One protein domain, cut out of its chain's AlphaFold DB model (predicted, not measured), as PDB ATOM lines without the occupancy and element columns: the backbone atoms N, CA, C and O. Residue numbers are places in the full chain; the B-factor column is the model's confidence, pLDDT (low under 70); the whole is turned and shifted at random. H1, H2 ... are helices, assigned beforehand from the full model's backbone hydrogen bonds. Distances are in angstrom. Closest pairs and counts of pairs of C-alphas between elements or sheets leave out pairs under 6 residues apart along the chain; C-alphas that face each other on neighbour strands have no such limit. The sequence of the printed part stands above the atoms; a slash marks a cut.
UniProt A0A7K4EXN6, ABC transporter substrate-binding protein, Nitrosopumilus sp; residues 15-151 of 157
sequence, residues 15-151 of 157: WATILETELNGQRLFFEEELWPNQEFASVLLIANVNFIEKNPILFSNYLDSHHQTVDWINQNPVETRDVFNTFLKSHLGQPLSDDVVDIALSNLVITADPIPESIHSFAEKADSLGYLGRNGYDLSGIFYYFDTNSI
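This is residues 15 to 151 of the 157 residues of the protein "ABC transporter substrate-binding protein" of Nitrosopumilus sp (UniProt A0A7K4EXN6). The model is a loose, open frame of helices: the long H4 makes one side, H5 turns a corner from its last end and packs with H6 and H1 into a small cluster, and H7 stands across the frame from that cluster. The unnamed residues 35 to 48 and 107 to 115 run through the space between, with the short H2 on the stretch from H1, while the long last stretch, residues 129 to 151, runs from H7 back toward the H3 end of H4. The printed part has 137 residues, with seven named helices, H1 to H7 in that order along the chain, and no named strand; the class is all helix. It is loose, with a radius of gyration of the C-alphas of 18.5 A, and the C-alphas span 47 by 39 by 29 A.

H1 is residues 15 to 22, beginning at C-alpha 15 at (7.232, 14.081, -30.627). H2 is the four residues 31 to 34, and H3 is residues 49 to 54. H4, residues 56 to 75, is the longest helix, 28.6 A from its first C-alpha at (27.594, 22.922, -0.663) to its last. H5 is residues 77 to 92, 21.6 A long, and H6 is residues 98 to 106, 12.2 A long. H7 is residues 116 to 128, 18.6 A long, ending at C-alpha 128 at (34.923, 16.909, -36.499).

H1 and H6 touch, the closest C-alphas being those of Thr 17 and Ala 104, 5.9 A apart, at a steep tilt of 44 degrees, opposite ways. H5 and H6 touch at a steep tilt of 66 degrees, opposite ways, with the C-alphas of Arg 81 and Val 101 closest at 6.2 A. H4 and H5 are close but not clearly touching, with the C-alphas of Ile 73 and Thr 80 closest at 5.7 A; their tilt of 69 degrees is steep, only just short of about perpendicular. H3 and H4 are also close but not clearly touching, with the C-alphas of Ile 52 and Phe 59 closest at 6.1 A, at a steep tilt of 64 degrees. H2 touches none of the other helices, and neither does H7; H2 and H7 are apart. Every pair of O i and N i+4 is within hydrogen-bond range in H1, H3, H4, H5, H6 and H7; H2 is too short for such a pair.

The two C-alphas farthest apart are those of Asn 24 and Ser 150, at 54.5 A. The printed part has no cut. The link from H2 to H3, 14 residues, is long; those from H3 to H4, H4 to H5 and H5 to H6 are tight. The mean pLDDT of the printed part is 93.1, and residues 148 to 151 are under 70.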
ATOM      1  N   TRP A  15       7.522  13.691 -29.245       94.50
ATOM      2  CA  TRP A  15       7.232  14.081 -30.627       94.50
ATOM      3  C   TRP A  15       7.486  12.948 -31.616       94.50
ATOM      4  O   TRP A  15       6.724  12.821 -32.570       94.50
ATOM      5  N   ALA A  16       8.503  12.115 -31.386       95.56
ATOM      6  CA  ALA A  16       8.746  10.926 -32.203       95.56
ATOM      7  C   ALA A  16       7.536   9.978 -32.174       95.56
ATOM      8  O   ALA A  16       7.040   9.596 -33.235       95.56
ATOM      9  N   THR A  17       6.997   9.697 -30.982       96.56
ATOM     10  CA  THR A  17       5.761   8.919 -30.823       96.56
ATOM     11  C   THR A  17       4.577   9.573 -31.534       96.56
ATOM     12  O   THR A  17       3.881   8.894 -32.276       96.56
ATOM     13  N   ILE A  18       4.368  10.888 -31.392       95.25
ATOM     14  CA  ILE A  18       3.271  11.603 -32.079       95.25
ATOM     15  C   ILE A  18       3.387  11.485 -33.603       95.25
ATOM     16  O   ILE A  18       2.391  11.248 -34.292       95.25
ATOM     17  N   LEU A  19       4.593  11.654 -34.157       93.94
ATOM     18  CA  LEU A  19       4.809  11.513 -35.597       93.94
ATOM     19  C   LEU A  19       4.397  10.116 -36.076       93.94
ATOM     20  O   LEU A  19       3.749   9.999 -37.115       93.94
ATOM     21  N   GLU A  20       4.755   9.087 -35.317       93.62
ATOM     22  CA  GLU A  20       4.484   7.685 -35.627       93.62
ATOM     23  C   GLU A  20       3.001   7.319 -35.479       93.62
ATOM     24  O   GLU A  20       2.401   6.776 -36.407       93.62
ATOM     25  N   THR A  21       2.385   7.648 -34.343       93.88
ATOM     26  CA  THR A  21       1.040   7.174 -33.995       93.88
ATOM     27  C   THR A  21      -0.078   8.054 -34.547       93.88
ATOM     28  O   THR A  21      -1.154   7.544 -34.857       93.88
ATOM     29  N   GLU A  22       0.156   9.360 -34.714       92.31
ATOM     30  CA  GLU A  22      -0.890  10.314 -35.107       92.31
ATOM     31  C   GLU A  22      -0.713  10.856 -36.530       92.31
ATOM     32  O   GLU A  22      -1.698  11.225 -37.175       92.31
ATOM     33  N   LEU A  23       0.522  10.911 -37.049       91.50
ATOM     34  CA  LEU A  23       0.829  11.550 -38.338       91.50
ATOM     35  C   LEU A  23       1.323  10.583 -39.427       91.50
ATOM     36  O   LEU A  23       1.839  11.040 -40.452       91.50
ATOM     37  N   ASN A  24       1.123   9.271 -39.244       89.94
ATOM     38  CA  ASN A  24       1.531   8.203 -40.171       89.94
ATOM     39  C   ASN A  24       3.034   8.213 -40.509       89.94
ATOM     40  O   ASN A  24       3.439   7.806 -41.602       89.94
ATOM     41  N   GLY A  25       3.864   8.724 -39.602       92.44
ATOM     42  CA  GLY A  25       5.308   8.581 -39.680       92.44
ATOM     43  C   GLY A  25       5.708   7.117 -39.514       92.44
ATOM     44  O   GLY A  25       5.037   6.348 -38.834       92.44
ATOM     45  N   GLN A  26       6.821   6.732 -40.130       93.75
ATOM     46  CA  GLN A  26       7.433   5.427 -39.915       93.75
ATOM     47  C   GLN A  26       8.772   5.635 -39.215       93.75
ATOM     48  O   GLN A  26       9.647   6.321 -39.751       93.75
ATOM     49  N   ARG A  27       8.937   5.040 -38.030       94.00
ATOM     50  CA  ARG A  27      10.224   5.025 -37.333       94.00
ATOM     51  C   ARG A  27      11.219   4.187 -38.138       94.00
ATOM     52  O   ARG A  27      10.922   3.053 -38.511       94.00
ATOM     53  N   LEU A  28      12.372   4.775 -38.458       95.00
ATOM     54  CA  LEU A  28      13.414   4.109 -39.250       95.00
ATOM     55  C   LEU A  28      14.428   3.370 -38.375       95.00
ATOM     56  O   LEU A  28      14.889   2.302 -38.763       95.00
ATOM     57  N   PHE A  29      14.771   3.953 -37.231       94.31
ATOM     58  CA  PHE A  29      15.643   3.396 -36.201       94.31
ATOM     59  C   PHE A  29      15.403   4.166 -34.901       94.31
ATOM     60  O   PHE A  29      14.817   5.257 -34.925       94.31
ATOM     61  N   PHE A  30      15.857   3.608 -33.787       94.50
ATOM     62  CA  PHE A  30      15.962   4.321 -32.523       94.50
ATOM     63  C   PHE A  30      17.382   4.866 -32.336       94.50
ATOM     64  O   PHE A  30      18.354   4.205 -32.699       94.50
ATOM     65  N   GLU A  31      17.518   6.086 -31.806       94.94
ATOM     66  CA  GLU A  31      18.822   6.762 -31.702       94.94
ATOM     67  C   GLU A  31      19.829   5.921 -30.914       94.94
ATOM     68  O   GLU A  31      20.983   5.839 -31.322       94.94
ATOM     69  N   GLU A  32      19.399   5.240 -29.848       95.06
ATOM     70  CA  GLU A  32      20.251   4.396 -29.015       95.06
ATOM     71  C   GLU A  32      20.968   3.286 -29.791       95.06
ATOM     72  O   GLU A  32      22.083   2.919 -29.431       95.06
ATOM     73  N   GLU A  33      20.416   2.813 -30.914       95.69
ATOM     74  CA  GLU A  33      21.068   1.820 -31.778       95.69
ATOM     75  C   GLU A  33      22.412   2.321 -32.343       95.69
ATOM     76  O   GLU A  33      23.254   1.524 -32.765       95.69
ATOM     77  N   LEU A  34      22.632   3.641 -32.346       94.75
ATOM     78  CA  LEU A  34      23.855   4.290 -32.815       94.75
ATOM     79  C   LEU A  34      24.915   4.474 -31.718       94.75
ATOM     80  O   LEU A  34      26.012   4.967 -32.009       94.75
ATOM     81  N   TRP A  35      24.613   4.099 -30.472       95.62
ATOM     82  CA  TRP A  35      25.466   4.345 -29.313       95.62
ATOM     83  C   TRP A  35      25.970   3.046 -28.674       95.62
ATOM     84  O   TRP A  35      25.257   2.038 -28.633       95.62
ATOM     85  N   PRO A  36      27.211   3.033 -28.148       93.50
ATOM     86  CA  PRO A  36      27.683   1.927 -27.326       93.50
ATOM     87  C   PRO A  36      26.707   1.644 -26.181       93.50
ATOM     88  O   PRO A  36      26.156   2.567 -25.591       93.50
ATOM     89  N   ASN A  37      26.496   0.364 -25.873       92.81
ATOM     90  CA  ASN A  37      25.558  -0.105 -24.843       92.81
ATOM     91  C   ASN A  37      24.086   0.300 -25.046       92.81
ATOM     92  O   ASN A  37      23.280  -0.005 -24.178       92.81
ATOM     93  N   GLN A  38      23.725   0.900 -26.188       94.88
ATOM     94  CA  GLN A  38      22.400   1.479 -26.428       94.88
ATOM     95  C   GLN A  38      22.037   2.591 -25.429       94.88
ATOM     96  O   GLN A  38      20.890   2.720 -25.013       94.88
ATOM     97  N   GLU A  39      23.019   3.405 -25.037       94.25
ATOM     98  CA  GLU A  39      22.823   4.473 -24.056       94.25
ATOM     99  C   GLU A  39      23.540   5.760 -24.471       94.25
ATOM    100  O   GLU A  39      24.699   5.754 -24.898       94.25
ATOM    101  N   PHE A  40      22.853   6.891 -24.314       96.31
ATOM    102  CA  PHE A  40      23.419   8.222 -24.503       96.31
ATOM    103  C   PHE A  40      22.663   9.255 -23.672       96.31
ATOM    104  O   PHE A  40      21.451   9.153 -23.474       96.31
ATOM    105  N   ALA A  41      23.369  10.279 -23.199       95.94
ATOM    106  CA  ALA A  41      22.732  11.379 -22.496       95.94
ATOM    107  C   ALA A  41      22.056  12.330 -23.496       95.94
ATOM    108  O   ALA A  41      22.718  12.978 -24.309       95.94
ATOM    109  N   SER A  42      20.729  12.438 -23.419       93.88
ATOM    110  CA  SER A  42      19.944  13.420 -24.183       93.88
ATOM    111  C   SER A  42      19.748  14.738 -23.423       93.88
ATOM    112  O   SER A  42      19.589  15.794 -24.036       93.88
ATOM    113  N   VAL A  43      19.786  14.689 -22.087       94.38
ATOM    114  CA  VAL A  43      19.623  15.831 -21.182       94.38
ATOM    115  C   VAL A  43      20.640  15.713 -20.049       94.38
ATOM    116  O   VAL A  43      20.825  14.639 -19.487       94.38
ATOM    117  N   LEU A  44      21.280  16.830 -19.696       95.00
ATOM    118  CA  LEU A  44      22.205  16.921 -18.568       95.00
ATOM    119  C   LEU A  44      21.727  17.970 -17.564       95.00
ATOM    120  O   LEU A  44      21.309  19.067 -17.944       95.00
ATOM    121  N   LEU A  45      21.871  17.663 -16.276       93.88
ATOM    122  CA  LEU A  45      21.818  18.660 -15.214       93.88
ATOM    123  C   LEU A  45      23.143  19.436 -15.198       93.88
ATOM    124  O   LEU A  45      24.202  18.866 -14.957       93.88
ATOM    125  N   ILE A  46      23.081  20.746 -15.433       93.75
ATOM    126  CA  ILE A  46      24.258  21.621 -15.462       93.75
ATOM    127  C   ILE A  46      24.112  22.690 -14.383       93.75
ATOM    128  O   ILE A  46      23.063  23.321 -14.251       93.75
ATOM    129  N   ALA A  47      25.187  22.927 -13.636       92.38
ATOM    130  CA  ALA A  47      25.234  23.935 -12.589       92.38
ATOM    131  C   ALA A  47      26.525  24.760 -12.661       92.38
ATOM    132  O   ALA A  47      27.553  24.330 -13.180       92.38
ATOM    133  N   ASN A  48      26.465  25.985 -12.139       93.06
ATOM    134  CA  ASN A  48      27.633  26.851 -12.061       93.06
ATOM    135  C   ASN A  48      28.539  26.422 -10.897       93.06
ATOM    136  O   ASN A  48      28.094  26.410  -9.751       93.06
ATOM    137  N   VAL A  49      29.819  26.163 -11.176       92.12
ATOM    138  CA  VAL A  49      30.794  25.701 -10.170       92.12
ATOM    139  C   VAL A  49      30.891  26.653  -8.972       92.12
ATOM    140  O   VAL A  49      30.741  26.218  -7.835       92.12
ATOM    141  N   ASN A  50      31.003  27.967  -9.205       93.56
ATOM    142  CA  ASN A  50      31.085  28.943  -8.109       93.56
ATOM    143  C   ASN A  50      29.829  28.945  -7.224       93.56
ATOM    144  O   ASN A  50      29.892  29.339  -6.060       93.56
ATOM    145  N   PHE A  51      28.664  28.592  -7.777       93.62
ATOM    146  CA  PHE A  51      27.437  28.471  -6.995       93.62
ATOM    147  C   PHE A  51      27.472  27.226  -6.108       93.62
ATOM    148  O   PHE A  51      27.115  27.333  -4.936       93.62
ATOM    149  N   ILE A  52      27.936  26.091  -6.640       92.25
ATOM    150  CA  ILE A  52      28.085  24.841  -5.883       92.25
ATOM    151  C   ILE A  52      29.043  25.051  -4.707       92.25
ATOM    152  O   ILE A  52      28.674  24.798  -3.564       92.25
ATOM    153  N   GLU A  53      30.231  25.599  -4.968       91.38
ATOM    154  CA  GLU A  53      31.261  25.833  -3.945       91.38
ATOM    155  C   GLU A  53      30.786  26.765  -2.822       91.38
ATOM    156  O   GLU A  53      31.157  26.594  -1.663       91.38
ATOM    157  N   LYS A  54      29.940  27.752  -3.142       94.75
ATOM    158  CA  LYS A  54      29.368  28.678  -2.151       94.75
ATOM    159  C   LYS A  54      28.188  28.097  -1.379       94.75
ATOM    160  O   LYS A  54      27.853  28.632  -0.326       94.75
ATOM    161  N   ASN A  55      27.532  27.064  -1.904       93.88
ATOM    162  CA  ASN A  55      26.303  26.507  -1.340       93.88
ATOM    163  C   ASN A  55      26.356  24.966  -1.262       93.88
ATOM    164  O   ASN A  55      25.444  24.308  -1.770       93.88
ATOM    165  N   PRO A  56      27.378  24.369  -0.619       92.25
ATOM    166  CA  PRO A  56      27.594  22.922  -0.663       92.25
ATOM    167  C   PRO A  56      26.423  22.135  -0.057       92.25
ATOM    168  O   PRO A  56      25.925  21.204  -0.678       92.25
ATOM    169  N   ILE A  57      25.899  22.552   1.100       92.50
ATOM    170  CA  ILE A  57      24.763  21.868   1.750       92.50
ATOM    171  C   ILE A  57      23.512  21.901   0.859       92.50
ATOM    172  O   ILE A  57      22.832  20.891   0.692       92.50
ATOM    173  N   LEU A  58      23.214  23.062   0.261       93.75
ATOM    174  CA  LEU A  58      22.066  23.212  -0.636       93.75
ATOM    175  C   LEU A  58      22.197  22.284  -1.845       93.75
ATOM    176  O   LEU A  58      21.224  21.641  -2.230       93.75
ATOM    177  N   PHE A  59      23.390  22.229  -2.438       92.44
ATOM    178  CA  PHE A  59      23.633  21.409  -3.613       92.44
ATOM    179  C   PHE A  59      23.603  19.910  -3.289       92.44
ATOM    180  O   PHE A  59      23.015  19.157  -4.056       92.44
ATOM    181  N   SER A  60      24.125  19.494  -2.129       92.19
ATOM    182  CA  SER A  60      24.003  18.114  -1.636       92.19
ATOM    183  C   SER A  60      22.540  17.688  -1.552       92.19
ATOM    184  O   SER A  60      22.130  16.735  -2.205       92.19
ATOM    185  N   ASN A  61      21.719  18.472  -0.845       94.00
ATOM    186  CA  ASN A  61      20.294  18.181  -0.693       94.00
ATOM    187  C   ASN A  61      19.555  18.178  -2.042       94.00
ATOM    188  O   ASN A  61      18.598  17.426  -2.233       94.00
ATOM    189  N   TYR A  62      19.974  19.035  -2.980       94.25
ATOM    190  CA  TYR A  62      19.412  19.066  -4.327       94.25
ATOM    191  C   TYR A  62      19.741  17.789  -5.108       94.25
ATOM    192  O   TYR A  62      18.839  17.226  -5.724       94.25
ATOM    193  N   LEU A  63      20.990  17.313  -5.065       93.19
ATOM    194  CA  LEU A  63      21.384  16.057  -5.710       93.19
ATOM    195  C   LEU A  63      20.645  14.863  -5.103       93.19
ATOM    196  O   LEU A  63      20.094  14.061  -5.852       93.19
ATOM    197  N   ASP A  64      20.533  14.792  -3.775       94.25
ATOM    198  CA  ASP A  64      19.759  13.739  -3.107       94.25
ATOM    199  C   ASP A  64      18.294  13.749  -3.569       94.25
ATOM    200  O   ASP A  64      17.727  12.711  -3.914       94.25
ATOM    201  N   SER A  65      17.689  14.939  -3.658       96.81
ATOM    202  CA  SER A  65      16.321  15.103  -4.167       96.81
ATOM    203  C   SER A  65      16.204  14.710  -5.642       96.81
ATOM    204  O   SER A  65      15.194  14.135  -6.051       96.81
ATOM    205  N   HIS A  66      17.219  15.010  -6.455       96.00
ATOM    206  CA  HIS A  66      17.265  14.637  -7.866       96.00
ATOM    207  C   HIS A  66      17.310  13.114  -8.035       96.00
ATOM    208  O   HIS A  66      16.489  12.572  -8.774       96.00
ATOM    209  N   HIS A  67      18.175  12.420  -7.287       96.12
ATOM    210  CA  HIS A  67      18.238  10.956  -7.272       96.12
ATOM    211  C   HIS A  67      16.908  10.333  -6.834       96.12
ATOM    212  O   HIS A  67      16.367   9.478  -7.532       96.12
ATOM    213  N   GLN A  68      16.318  10.826  -5.741       98.06
ATOM    214  CA  GLN A  68      15.009  10.355  -5.276       98.06
ATOM    215  C   GLN A  68      13.897  10.598  -6.305       98.06
ATOM    216  O   GLN A  68      12.986   9.785  -6.432       98.06
ATOM    217  N   THR A  69      13.960  11.706  -7.049       98.19
ATOM    218  CA  THR A  69      12.983  12.014  -8.102       98.19
ATOM    219  C   THR A  69      13.130  11.066  -9.288       98.19
ATOM    220  O   THR A  69      12.122  10.591  -9.801       98.19
ATOM    221  N   VAL A  70      14.362  10.758  -9.706       98.00
ATOM    222  CA  VAL A  70      14.640   9.748 -10.740       98.00
ATOM    223  C   VAL A  70      14.063   8.392 -10.327       98.00
ATOM    224  O   VAL A  70      13.313   7.784 -11.093       98.00
ATOM    225  N   ASP A  71      14.332   7.952  -9.096       98.25
ATOM    226  CA  ASP A  71      13.785   6.701  -8.563       98.25
ATOM    227  C   ASP A  71      12.254   6.719  -8.526       98.25
ATOM    228  O   ASP A  71      11.605   5.750  -8.929       98.25
ATOM    229  N   TRP A  72      11.663   7.832  -8.082       98.62
ATOM    230  CA  TRP A  72      10.215   7.993  -8.030       98.62
ATOM    231  C   TRP A  72       9.582   7.920  -9.422       98.62
ATOM    232  O   TRP A  72       8.596   7.205  -9.586       98.62
ATOM    233  N   ILE A  73      10.153   8.587 -10.430       98.31
ATOM    234  CA  ILE A  73       9.648   8.547 -11.811       98.31
ATOM    235  C   ILE A  73       9.591   7.100 -12.316       98.31
ATOM    236  O   ILE A  73       8.557   6.646 -12.805       98.31
ATOM    237  N   ASN A  74      10.678   6.351 -12.123       97.50
ATOM    238  CA  ASN A  74      10.773   4.960 -12.563       97.50
ATOM    239  C   ASN A  74       9.794   4.028 -11.827       97.50
ATOM    240  O   ASN A  74       9.304   3.055 -12.398       97.50
ATOM    241  N   GLN A  75       9.500   4.306 -10.554       98.31
ATOM    242  CA  GLN A  75       8.609   3.483  -9.728       98.31
ATOM    243  C   GLN A  75       7.121   3.827  -9.893       98.31
ATOM    244  O   GLN A  75       6.274   3.008  -9.536       98.31
ATOM    245  N   ASN A  76       6.794   5.010 -10.419       98.38
ATOM    246  CA  ASN A  76       5.429   5.542 -10.473       98.38
ATOM    247  C   ASN A  76       5.076   5.992 -11.907       98.38
ATOM    248  O   ASN A  76       4.914   7.189 -12.157       98.38
ATOM    249  N   PRO A  77       4.989   5.069 -12.885       96.75
ATOM    250  CA  PRO A  77       4.815   5.430 -14.295       96.75
ATOM    251  C   PRO A  77       3.477   6.131 -14.581       96.75
ATOM    252  O   PRO A  77       3.439   7.101 -15.335       96.75
ATOM    253  N   VAL A  78       2.389   5.696 -13.934       97.88
ATOM    254  CA  VAL A  78       1.053   6.292 -14.111       97.88
ATOM    255  C   VAL A  78       1.025   7.716 -13.561       97.88
ATOM    256  O   VAL A  78       0.602   8.646 -14.243       97.88
ATOM    257  N   GLU A  79       1.532   7.915 -12.348       98.50
ATOM    258  CA  GLU A  79       1.614   9.230 -11.724       98.50
ATOM    259  C   GLU A  79       2.572  10.152 -12.486       98.50
ATOM    260  O   GLU A  79       2.291  11.340 -12.636       98.50
ATOM    261  N   THR A  80       3.676   9.617 -13.016       98.38
ATOM    262  CA  THR A  80       4.606  10.358 -13.880       98.38
ATOM    263  C   THR A  80       3.890  10.890 -15.114       98.38
ATOM    264  O   THR A  80       3.986  12.086 -15.405       98.38
ATOM    265  N   ARG A  81       3.131  10.039 -15.815       98.12
ATOM    266  CA  ARG A  81       2.303  10.457 -16.949       98.12
ATOM    267  C   ARG A  81       1.334  11.560 -16.542       98.12
ATOM    268  O   ARG A  81       1.261  12.582 -17.223       98.12
ATOM    269  N   ASP A  82       0.603  11.382 -15.448       98.31
ATOM    270  CA  ASP A  82      -0.418  12.337 -15.011       98.31
ATOM    271  C   ASP A  82       0.197  13.705 -14.656       98.31
ATOM    272  O   ASP A  82      -0.343  14.757 -15.023       98.31
ATOM    273  N   VAL A  83       1.365  13.708 -14.001       98.19
ATOM    274  CA  VAL A  83       2.153  14.917 -13.715       98.19
ATOM    275  C   VAL A  83       2.615  15.581 -15.013       98.19
ATOM    276  O   VAL A  83       2.418  16.788 -15.189       98.19
ATOM    277  N   PHE A  84       3.171  14.810 -15.949       97.12
ATOM    278  CA  PHE A  84       3.623  15.312 -17.246       97.12
ATOM    279  C   PHE A  84       2.473  15.920 -18.061       97.12
ATOM    280  O   PHE A  84       2.578  17.049 -18.544       97.12
ATOM    281  N   ASN A  85       1.335  15.232 -18.155       97.50
ATOM    282  CA  ASN A  85       0.160  15.717 -18.877       97.50
ATOM    283  C   ASN A  85      -0.466  16.950 -18.214       97.50
ATOM    284  O   ASN A  85      -0.929  17.864 -18.904       97.50
ATOM    285  N   THR A  86      -0.438  17.028 -16.882       98.19
ATOM    286  CA  THR A  86      -0.849  18.235 -16.151       98.19
ATOM    287  C   THR A  86       0.054  19.418 -16.502       98.19
ATOM    288  O   THR A  86      -0.450  20.509 -16.797       98.19
ATOM    289  N   PHE A  87       1.374  19.204 -16.540       96.94
ATOM    290  CA  PHE A  87       2.330  20.220 -16.969       96.94
ATOM    291  C   PHE A  87       2.061  20.663 -18.413       96.94
ATOM    292  O   PHE A  87       1.850  21.857 -18.646       96.94
ATOM    293  N   LEU A  88       1.967  19.728 -19.366       95.69
ATOM    294  CA  LEU A  88       1.696  20.040 -20.773       95.69
ATOM    295  C   LEU A  88       0.395  20.816 -20.957       95.69
ATOM    296  O   LEU A  88       0.382  21.826 -21.655       95.69
ATOM    297  N   LYS A  89      -0.687  20.424 -20.277       96.56
ATOM    298  CA  LYS A  89      -1.950  21.166 -20.330       96.56
ATOM    299  C   LYS A  89      -1.791  22.603 -19.839       96.56
ATOM    300  O   LYS A  89      -2.373  23.509 -20.430       96.56
ATOM    301  N   SER A  90      -1.014  22.826 -18.781       97.19
ATOM    302  CA  SER A  90      -0.786  24.175 -18.255       97.19
ATOM    303  C   SER A  90       0.120  25.031 -19.149       97.19
ATOM    304  O   SER A  90      -0.070  26.243 -19.210       97.19
ATOM    305  N   HIS A  91       1.073  24.417 -19.860       94.62
ATOM    306  CA  HIS A  91       2.072  25.133 -20.657       94.62
ATOM    307  C   HIS A  91       1.691  25.287 -22.139       94.62
ATOM    308  O   HIS A  91       1.936  26.331 -22.737       94.62
ATOM    309  N   LEU A  92       1.074  24.261 -22.728       92.44
ATOM    310  CA  LEU A  92       0.689  24.188 -24.144       92.44
ATOM    311  C   LEU A  92      -0.832  24.237 -24.361       92.44
ATOM    312  O   LEU A  92      -1.293  24.255 -25.500       92.44
ATOM    313  N   GLY A  93      -1.625  24.266 -23.286       94.62
ATOM    314  CA  GLY A  93      -3.086  24.398 -23.334       94.62
ATOM    315  C   GLY A  93      -3.852  23.088 -23.541       94.62
ATOM    316  O   GLY A  93      -5.073  23.071 -23.382       94.62
ATOM    317  N   GLN A  94      -3.165  21.988 -23.848       93.88
ATOM    318  CA  GLN A  94      -3.772  20.673 -24.055       93.88
ATOM    319  C   GLN A  94      -2.855  19.545 -23.555       93.88
ATOM    320  O   GLN A  94      -1.635  19.669 -23.683       93.88
ATOM    321  N   PRO A  95      -3.416  18.473 -22.966       96.25
ATOM    322  CA  PRO A  95      -2.660  17.259 -22.680       96.25
ATOM    323  C   PRO A  95      -2.441  16.447 -23.966       96.25
ATOM    324  O   PRO A  95      -3.107  16.683 -24.978       96.25
ATOM    325  N   LEU A  96      -1.543  15.468 -23.900       96.44
ATOM    326  CA  LEU A  96      -1.463  14.387 -24.880       96.44
ATOM    327  C   LEU A  96      -2.362  13.227 -24.440       96.44
ATOM    328  O   LEU A  96      -2.818  13.185 -23.294       96.44
ATOM    329  N   SER A  97      -2.642  12.290 -25.347       96.69
ATOM    330  CA  SER A  97      -3.301  11.042 -24.959       96.69
ATOM    331  C   SER A  97      -2.398  10.239 -24.021       96.69
ATOM    332  O   SER A  97      -1.170  10.317 -24.115       96.69
ATOM    333  N   ASP A  98      -3.006   9.471 -23.120       97.25
ATOM    334  CA  ASP A  98      -2.246   8.672 -22.159       97.25
ATOM    335  C   ASP A  98      -1.323   7.673 -22.870       97.25
ATOM    336  O   ASP A  98      -0.142   7.607 -22.543       97.25
ATOM    337  N   ASP A  99      -1.819   7.014 -23.923       97.00
ATOM    338  CA  ASP A  99      -1.047   6.067 -24.734       97.00
ATOM    339  C   ASP A  99       0.199   6.709 -25.372       97.00
ATOM    340  O   ASP A  99       1.262   6.093 -25.402       97.00
ATOM    341  N   VAL A 100       0.105   7.953 -25.868       97.50
ATOM    342  CA  VAL A 100       1.262   8.663 -26.445       97.50
ATOM    343  C   VAL A 100       2.323   8.919 -25.384       97.50
ATOM    344  O   VAL A 100       3.509   8.740 -25.652       97.50
ATOM    345  N   VAL A 101       1.914   9.339 -24.186       97.75
ATOM    346  CA  VAL A 101       2.860   9.604 -23.098       97.75
ATOM    347  C   VAL A 101       3.469   8.304 -22.582       97.75
ATOM    348  O   VAL A 101       4.674   8.262 -22.361       97.75
ATOM    349  N   ASP A 102       2.677   7.242 -22.442       97.81
ATOM    350  CA  ASP A 102       3.152   5.942 -21.968       97.81
ATOM    351  C   ASP A 102       4.170   5.323 -22.940       97.81
ATOM    352  O   ASP A 102       5.236   4.876 -22.512       97.81
ATOM    353  N   ILE A 103       3.900   5.361 -24.252       97.38
ATOM    354  CA  ILE A 103       4.858   4.906 -25.274       97.38
ATOM    355  C   ILE A 103       6.124   5.769 -25.233       97.38
ATOM    356  O   ILE A 103       7.230   5.230 -25.176       97.38
ATOM    357  N   ALA A 104       5.974   7.095 -25.202       97.06
ATOM    358  CA  ALA A 104       7.098   8.022 -25.149       97.06
ATOM    359  C   ALA A 104       7.996   7.778 -23.929       97.06
ATOM    360  O   ALA A 104       9.212   7.714 -24.077       97.06
ATOM    361  N   LEU A 105       7.413   7.601 -22.738       96.69
ATOM    362  CA  LEU A 105       8.156   7.293 -21.513       96.69
ATOM    363  C   LEU A 105       8.836   5.923 -21.584       96.69
ATOM    364  O   LEU A 105       9.949   5.787 -21.090       96.69
ATOM    365  N   SER A 106       8.217   4.925 -22.222       95.81
ATOM    366  CA  SER A 106       8.819   3.590 -22.370       95.81
ATOM    367  C   SER A 106      10.056   3.559 -23.275       95.81
ATOM    368  O   SER A 106      10.879   2.655 -23.148       95.81
ATOM    369  N   ASN A 107      10.209   4.561 -24.147       95.31
ATOM    370  CA  ASN A 107      11.386   4.744 -24.999       95.31
ATOM    371  C   ASN A 107      12.513   5.525 -24.295       95.31
ATOM    372  O   ASN A 107      13.537   5.811 -24.913       95.31
ATOM    373  N   LEU A 108      12.327   5.929 -23.034       95.75
ATOM    374  CA  LEU A 108      13.299   6.709 -22.274       95.75
ATOM    375  C   LEU A 108      13.860   5.901 -21.105       95.75
ATOM    376  O   LEU A 108      13.140   5.199 -20.399       95.75
ATOM    377  N   VAL A 109      15.149   6.094 -20.840       95.50
ATOM    378  CA  VAL A 109      15.780   5.687 -19.583       95.50
ATOM    379  C   VAL A 109      15.932   6.927 -18.712       95.50
ATOM    380  O   VAL A 109      16.696   7.837 -19.034       95.50
ATOM    381  N   ILE A 110      15.193   6.980 -17.602       96.75
ATOM    382  CA  ILE A 110      15.308   8.069 -16.629       96.75
ATOM    383  C   ILE A 110      16.392   7.693 -15.623       96.75
ATOM    384  O   ILE A 110      16.220   6.779 -14.816       96.75
ATOM    385  N   THR A 111      17.521   8.393 -15.687       96.19
ATOM    386  CA  THR A 111      18.705   8.131 -14.864       96.19
ATOM    387  C   THR A 111      19.359   9.434 -14.410       96.19
ATOM    388  O   THR A 111      19.194  10.478 -15.039       96.19
ATOM    389  N   ALA A 112      20.102   9.363 -13.305       94.81
ATOM    390  CA  ALA A 112      20.989  10.429 -12.840       94.81
ATOM    391  C   ALA A 112      22.447  10.228 -13.306       94.81
ATOM    392  O   ALA A 112      23.306  11.057 -13.008       94.81
ATOM    393  N   ASP A 113      22.743   9.127 -14.008       94.25
ATOM    394  CA  ASP A 113      24.048   8.896 -14.629       94.25
ATOM    395  C   ASP A 113      24.214   9.834 -15.840       94.25
ATOM    396  O   ASP A 113      23.370   9.819 -16.741       94.25
ATOM    397  N   PRO A 114      25.274  10.660 -15.899       93.56
ATOM    398  CA  PRO A 114      25.499  11.557 -17.026       93.56
ATOM    399  C   PRO A 114      26.027  10.857 -18.292       93.56
ATOM    400  O   PRO A 114      26.239  11.532 -19.298       93.56
ATOM    401  N   ILE A 115      26.284   9.545 -18.245       95.50
ATOM    402  CA  ILE A 115      26.800   8.710 -19.341       95.50
ATOM    403  C   ILE A 115      28.028   9.378 -20.000       95.50
ATOM    404  O   ILE A 115      27.965   9.794 -21.165       95.50
ATOM    405  N   PRO A 116      29.160   9.524 -19.271       94.56
ATOM    406  CA  PRO A 116      30.288  10.363 -19.688       94.56
ATOM    407  C   PRO A 116      30.816  10.095 -21.098       94.56
ATOM    408  O   PRO A 116      31.063  11.032 -21.857       94.56
ATOM    409  N   GLU A 117      30.926   8.822 -21.479       93.75
ATOM    410  CA  GLU A 117      31.408   8.405 -22.800       93.75
ATOM    411  C   GLU A 117      30.556   8.977 -23.943       93.75
ATOM    412  O   GLU A 117      31.084   9.356 -24.992       93.75
ATOM    413  N   SER A 118      29.240   9.115 -23.734       96.25
ATOM    414  CA  SER A 118      28.361   9.719 -24.737       96.25
ATOM    415  C   SER A 118      28.672  11.205 -24.941       96.25
ATOM    416  O   SER A 118      28.699  11.676 -26.077       96.25
ATOM    417  N   ILE A 119      29.015  11.929 -23.871       95.75
ATOM    418  CA  ILE A 119      29.375  13.353 -23.916       95.75
ATOM    419  C   ILE A 119      30.712  13.565 -24.626       95.75
ATOM    420  O   ILE A 119      30.831  14.465 -25.460       95.75
ATOM    421  N   HIS A 120      31.697  12.708 -24.349       94.56
ATOM    422  CA  HIS A 120      32.970  12.716 -25.070       94.56
ATOM    423  C   HIS A 120      32.755  12.481 -26.572       94.56
ATOM    424  O   HIS A 120      33.215  13.276 -27.391       94.56
ATOM    425  N   SER A 121      31.959  11.472 -26.935       95.31
ATOM    426  CA  SER A 121      31.607  11.178 -28.331       95.31
ATOM    427  C   SER A 121      30.842  12.326 -29.006       95.31
ATOM    428  O   SER A 121      31.117  12.661 -30.162       95.31
ATOM    429  N   PHE A 122      29.926  13.002 -28.302       95.06
ATOM    430  CA  PHE A 122      29.277  14.212 -28.818       95.06
ATOM    431  C   PHE A 122      30.281  15.328 -29.113       95.06
ATOM    432  O   PHE A 122      30.193  15.951 -30.172       95.06
ATOM    433  N   ALA A 123      31.238  15.574 -28.218       95.06
ATOM    434  CA  ALA A 123      32.252  16.604 -28.418       95.06
ATOM    435  C   ALA A 123      33.188  16.274 -29.590       95.06
ATOM    436  O   ALA A 123      33.442  17.142 -30.423       95.06
ATOM    437  N   GLU A 124      33.623  15.017 -29.717       94.06
ATOM    438  CA  GLU A 124      34.417  14.542 -30.857       94.06
ATOM    439  C   GLU A 124      33.680  14.741 -32.185       94.06
ATOM    440  O   GLU A 124      34.228  15.301 -33.138       94.06
ATOM    441  N   LYS A 125      32.403  14.338 -32.247       94.69
ATOM    442  CA  LYS A 125      31.551  14.550 -33.426       94.69
ATOM    443  C   LYS A 125      31.404  16.046 -33.723       94.69
ATOM    444  O   LYS A 125      31.576  16.454 -34.871       94.69
ATOM    445  N   ALA A 126      31.137  16.870 -32.710       95.06
ATOM    446  CA  ALA A 126      30.973  18.312 -32.867       95.06
ATOM    447  C   ALA A 126      32.253  19.001 -33.371       95.06
ATOM    448  O   ALA A 126      32.174  19.862 -34.250       95.06
ATOM    449  N   ASP A 127      33.422  18.603 -32.872       94.81
ATOM    450  CA  ASP A 127      34.725  19.090 -33.334       94.81
ATOM    451  C   ASP A 127      35.009  18.676 -34.779       94.81
ATOM    452  O   ASP A 127      35.352  19.520 -35.607       94.81
ATOM    453  N   SER A 128      34.749  17.410 -35.127       93.88
ATOM    454  CA  SER A 128      34.923  16.909 -36.499       93.88
ATOM    455  C   SER A 128      34.063  17.662 -37.525       93.88
ATOM    456  O   SER A 128      34.456  17.820 -38.682       93.88
ATOM    457  N   LEU A 129      32.905  18.170 -37.087       95.19
ATOM    458  CA  LEU A 129      31.990  18.994 -37.879       95.19
ATOM    459  C   LEU A 129      32.321  20.498 -37.813       95.19
ATOM    460  O   LEU A 129      31.697  21.295 -38.513       95.19
ATOM    461  N   GLY A 130      33.307  20.898 -37.006       94.06
ATOM    462  CA  GLY A 130      33.788  22.273 -36.879       94.06
ATOM    463  C   GLY A 130      32.966  23.169 -35.948       94.06
ATOM    464  O   GLY A 130      33.120  24.392 -36.001       94.06
ATOM    465  N   TYR A 131      32.104  22.604 -35.095       94.62
ATOM    466  CA  TYR A 131      31.261  23.372 -34.171       94.62
ATOM    467  C   TYR A 131      32.006  23.889 -32.935       94.62
ATOM    468  O   TYR A 131      31.577  24.882 -32.349       94.62
ATOM    469  N   LEU A 132      33.128  23.269 -32.553       91.62
ATOM    470  CA  LEU A 132      33.896  23.638 -31.352       91.62
ATOM    471  C   LEU A 132      35.060  24.607 -31.633       91.62
ATOM    472  O   LEU A 132      35.886  24.891 -30.769       91.62
ATOM    473  N   GLY A 133      35.078  25.202 -32.828       82.06
ATOM    474  CA  GLY A 133      36.087  26.179 -33.224       82.06
ATOM    475  C   GLY A 133      37.396  25.539 -33.692       82.06
ATOM    476  O   GLY A 133      37.513  24.334 -33.852       82.06
ATOM    477  N   ARG A 134      38.396  26.375 -33.996       82.25
ATOM    478  CA  ARG A 134      39.650  25.930 -34.647       82.25
ATOM    479  C   ARG A 134      40.790  25.614 -33.683       82.25
ATOM    480  O   ARG A 134      41.843  25.173 -34.126       82.25
ATOM    481  N   ASN A 135      40.604  25.896 -32.397       84.69
ATOM    482  CA  ASN A 135      41.656  25.791 -31.388       84.69
ATOM    483  C   ASN A 135      41.550  24.495 -30.568       84.69
ATOM    484  O   ASN A 135      42.245  24.364 -29.564       84.69
ATOM    485  N   GLY A 136      40.695  23.561 -30.998       80.00
ATOM    486  CA  GLY A 136      40.319  22.379 -30.233       80.00
ATOM    487  C   GLY A 136      39.352  22.701 -29.093       80.00
ATOM    488  O   GLY A 136      38.925  23.845 -28.914       80.00
ATOM    489  N   TYR A 137      39.023  21.670 -28.320       90.44
ATOM    490  CA  TYR A 137      38.122  21.729 -27.176       90.44
ATOM    491  C   TYR A 137      38.754  21.035 -25.966       90.44
ATOM    492  O   TYR A 137      39.594  20.148 -26.111       90.44
ATOM    493  N   ASP A 138      38.352  21.458 -24.769       91.06
ATOM    494  CA  ASP A 138      38.771  20.868 -23.501       91.06
ATOM    495  C   ASP A 138      37.523  20.530 -22.688       91.06
ATOM    496  O   ASP A 138      36.662  21.382 -22.470       91.06
ATOM    497  N   LEU A 139      37.421  19.269 -22.276       91.75
ATOM    498  CA  LEU A 139      36.332  18.767 -21.437       91.75
ATOM    499  C   LEU A 139      36.768  18.597 -19.979       91.75
ATOM    500  O   LEU A 139      36.014  18.059 -19.168       91.75
ATOM    501  N   SER A 140      37.976  19.034 -19.621       89.88
ATOM    502  CA  SER A 140      38.457  19.001 -18.243       89.88
ATOM    503  C   SER A 140      37.475  19.732 -17.326       89.88
ATOM    504  O   SER A 140      37.158  20.902 -17.527       89.88
ATOM    505  N   GLY A 141      36.982  19.023 -16.310       87.44
ATOM    506  CA  GLY A 141      36.016  19.563 -15.352       87.44
ATOM    507  C   GLY A 141      34.572  19.654 -15.857       87.44
ATOM    508  O   GLY A 141      33.751  20.243 -15.159       87.44
ATOM    509  N   ILE A 142      34.233  19.071 -17.018       90.88
ATOM    510  CA  ILE A 142      32.831  18.990 -17.471       90.88
ATOM    511  C   ILE A 142      31.970  18.163 -16.505       90.88
ATOM    512  O   ILE A 142      30.804  18.485 -16.290       90.88
ATOM    513  N   PHE A 143      32.570  17.149 -15.876       91.38
ATOM    514  CA  PHE A 143      31.982  16.418 -14.760       91.38
ATOM    515  C   PHE A 143      32.553  16.949 -13.454       91.38
ATOM    516  O   PHE A 143      33.765  16.925 -13.223       91.38
ATOM    517  N   TYR A 144      31.658  17.434 -12.602       85.94
ATOM    518  CA  TYR A 144      32.008  17.966 -11.300       85.94
ATOM    519  C   TYR A 144      31.774  16.898 -10.231       85.94
ATOM    520  O   TYR A 144      30.637  16.503  -9.979       85.94
ATOM    521  N   TYR A 145      32.853  16.438  -9.598       80.56
ATOM    522  CA  TYR A 145      32.772  15.510  -8.473       80.56
ATOM    523  C   TYR A 145      32.622  16.293  -7.176       80.56
ATOM    524  O   TYR A 145      33.477  17.102  -6.815       80.56
ATOM    525  N   PHE A 146      31.523  16.039  -6.478       72.88
ATOM    526  CA  PHE A 146      31.173  16.702  -5.235       72.88
ATOM    527  C   PHE A 146      31.226  15.688  -4.089       72.88
ATOM    528  O   PHE A 146      30.452  14.733  -4.079       72.88
ATOM    529  N   ASP A 147      32.159  15.865  -3.150       71.06
ATOM    530  CA  ASP A 147      32.289  14.968  -1.998       71.06
ATOM    531  C   ASP A 147      31.259  15.320  -0.920       71.06
ATOM    532  O   ASP A 147      31.469  16.206  -0.088       71.06
ATOM    533  N   THR A 148      30.142  14.600  -0.933       66.69
ATOM    534  CA  THR A 148      29.055  14.754   0.038       66.69
ATOM    535  C   THR A 148      29.457  14.321   1.452       66.69
ATOM    536  O   THR A 148      28.936  14.866   2.423       66.69
ATOM    537  N   ASN A 149      30.447  13.428   1.605       64.50
ATOM    538  CA  ASN A 149      30.881  12.939   2.923       64.50
ATOM    539  C   ASN A 149      31.564  14.030   3.757       64.50
ATOM    540  O   ASN A 149      31.545  13.989   4.986       64.50
ATOM    541  N   SER A 150      32.159  15.025   3.095       61.41
ATOM    542  CA  SER A 150      32.809  16.161   3.755       61.41
ATOM    543  C   SER A 150      31.825  17.096   4.479       61.41
ATOM    544  O   SER A 150      32.242  17.911   5.298       61.41
ATOM    545  N   ILE A 151      30.522  16.959   4.207       61.03
ATOM    546  CA  ILE A 151      29.456  17.850   4.685       61.03
ATOM    547  C   ILE A 151      28.793  17.305   5.957       61.03
ATOM    548  O   ILE A 151      28.348  18.079   6.803       61.03
TER     549      ILE A 151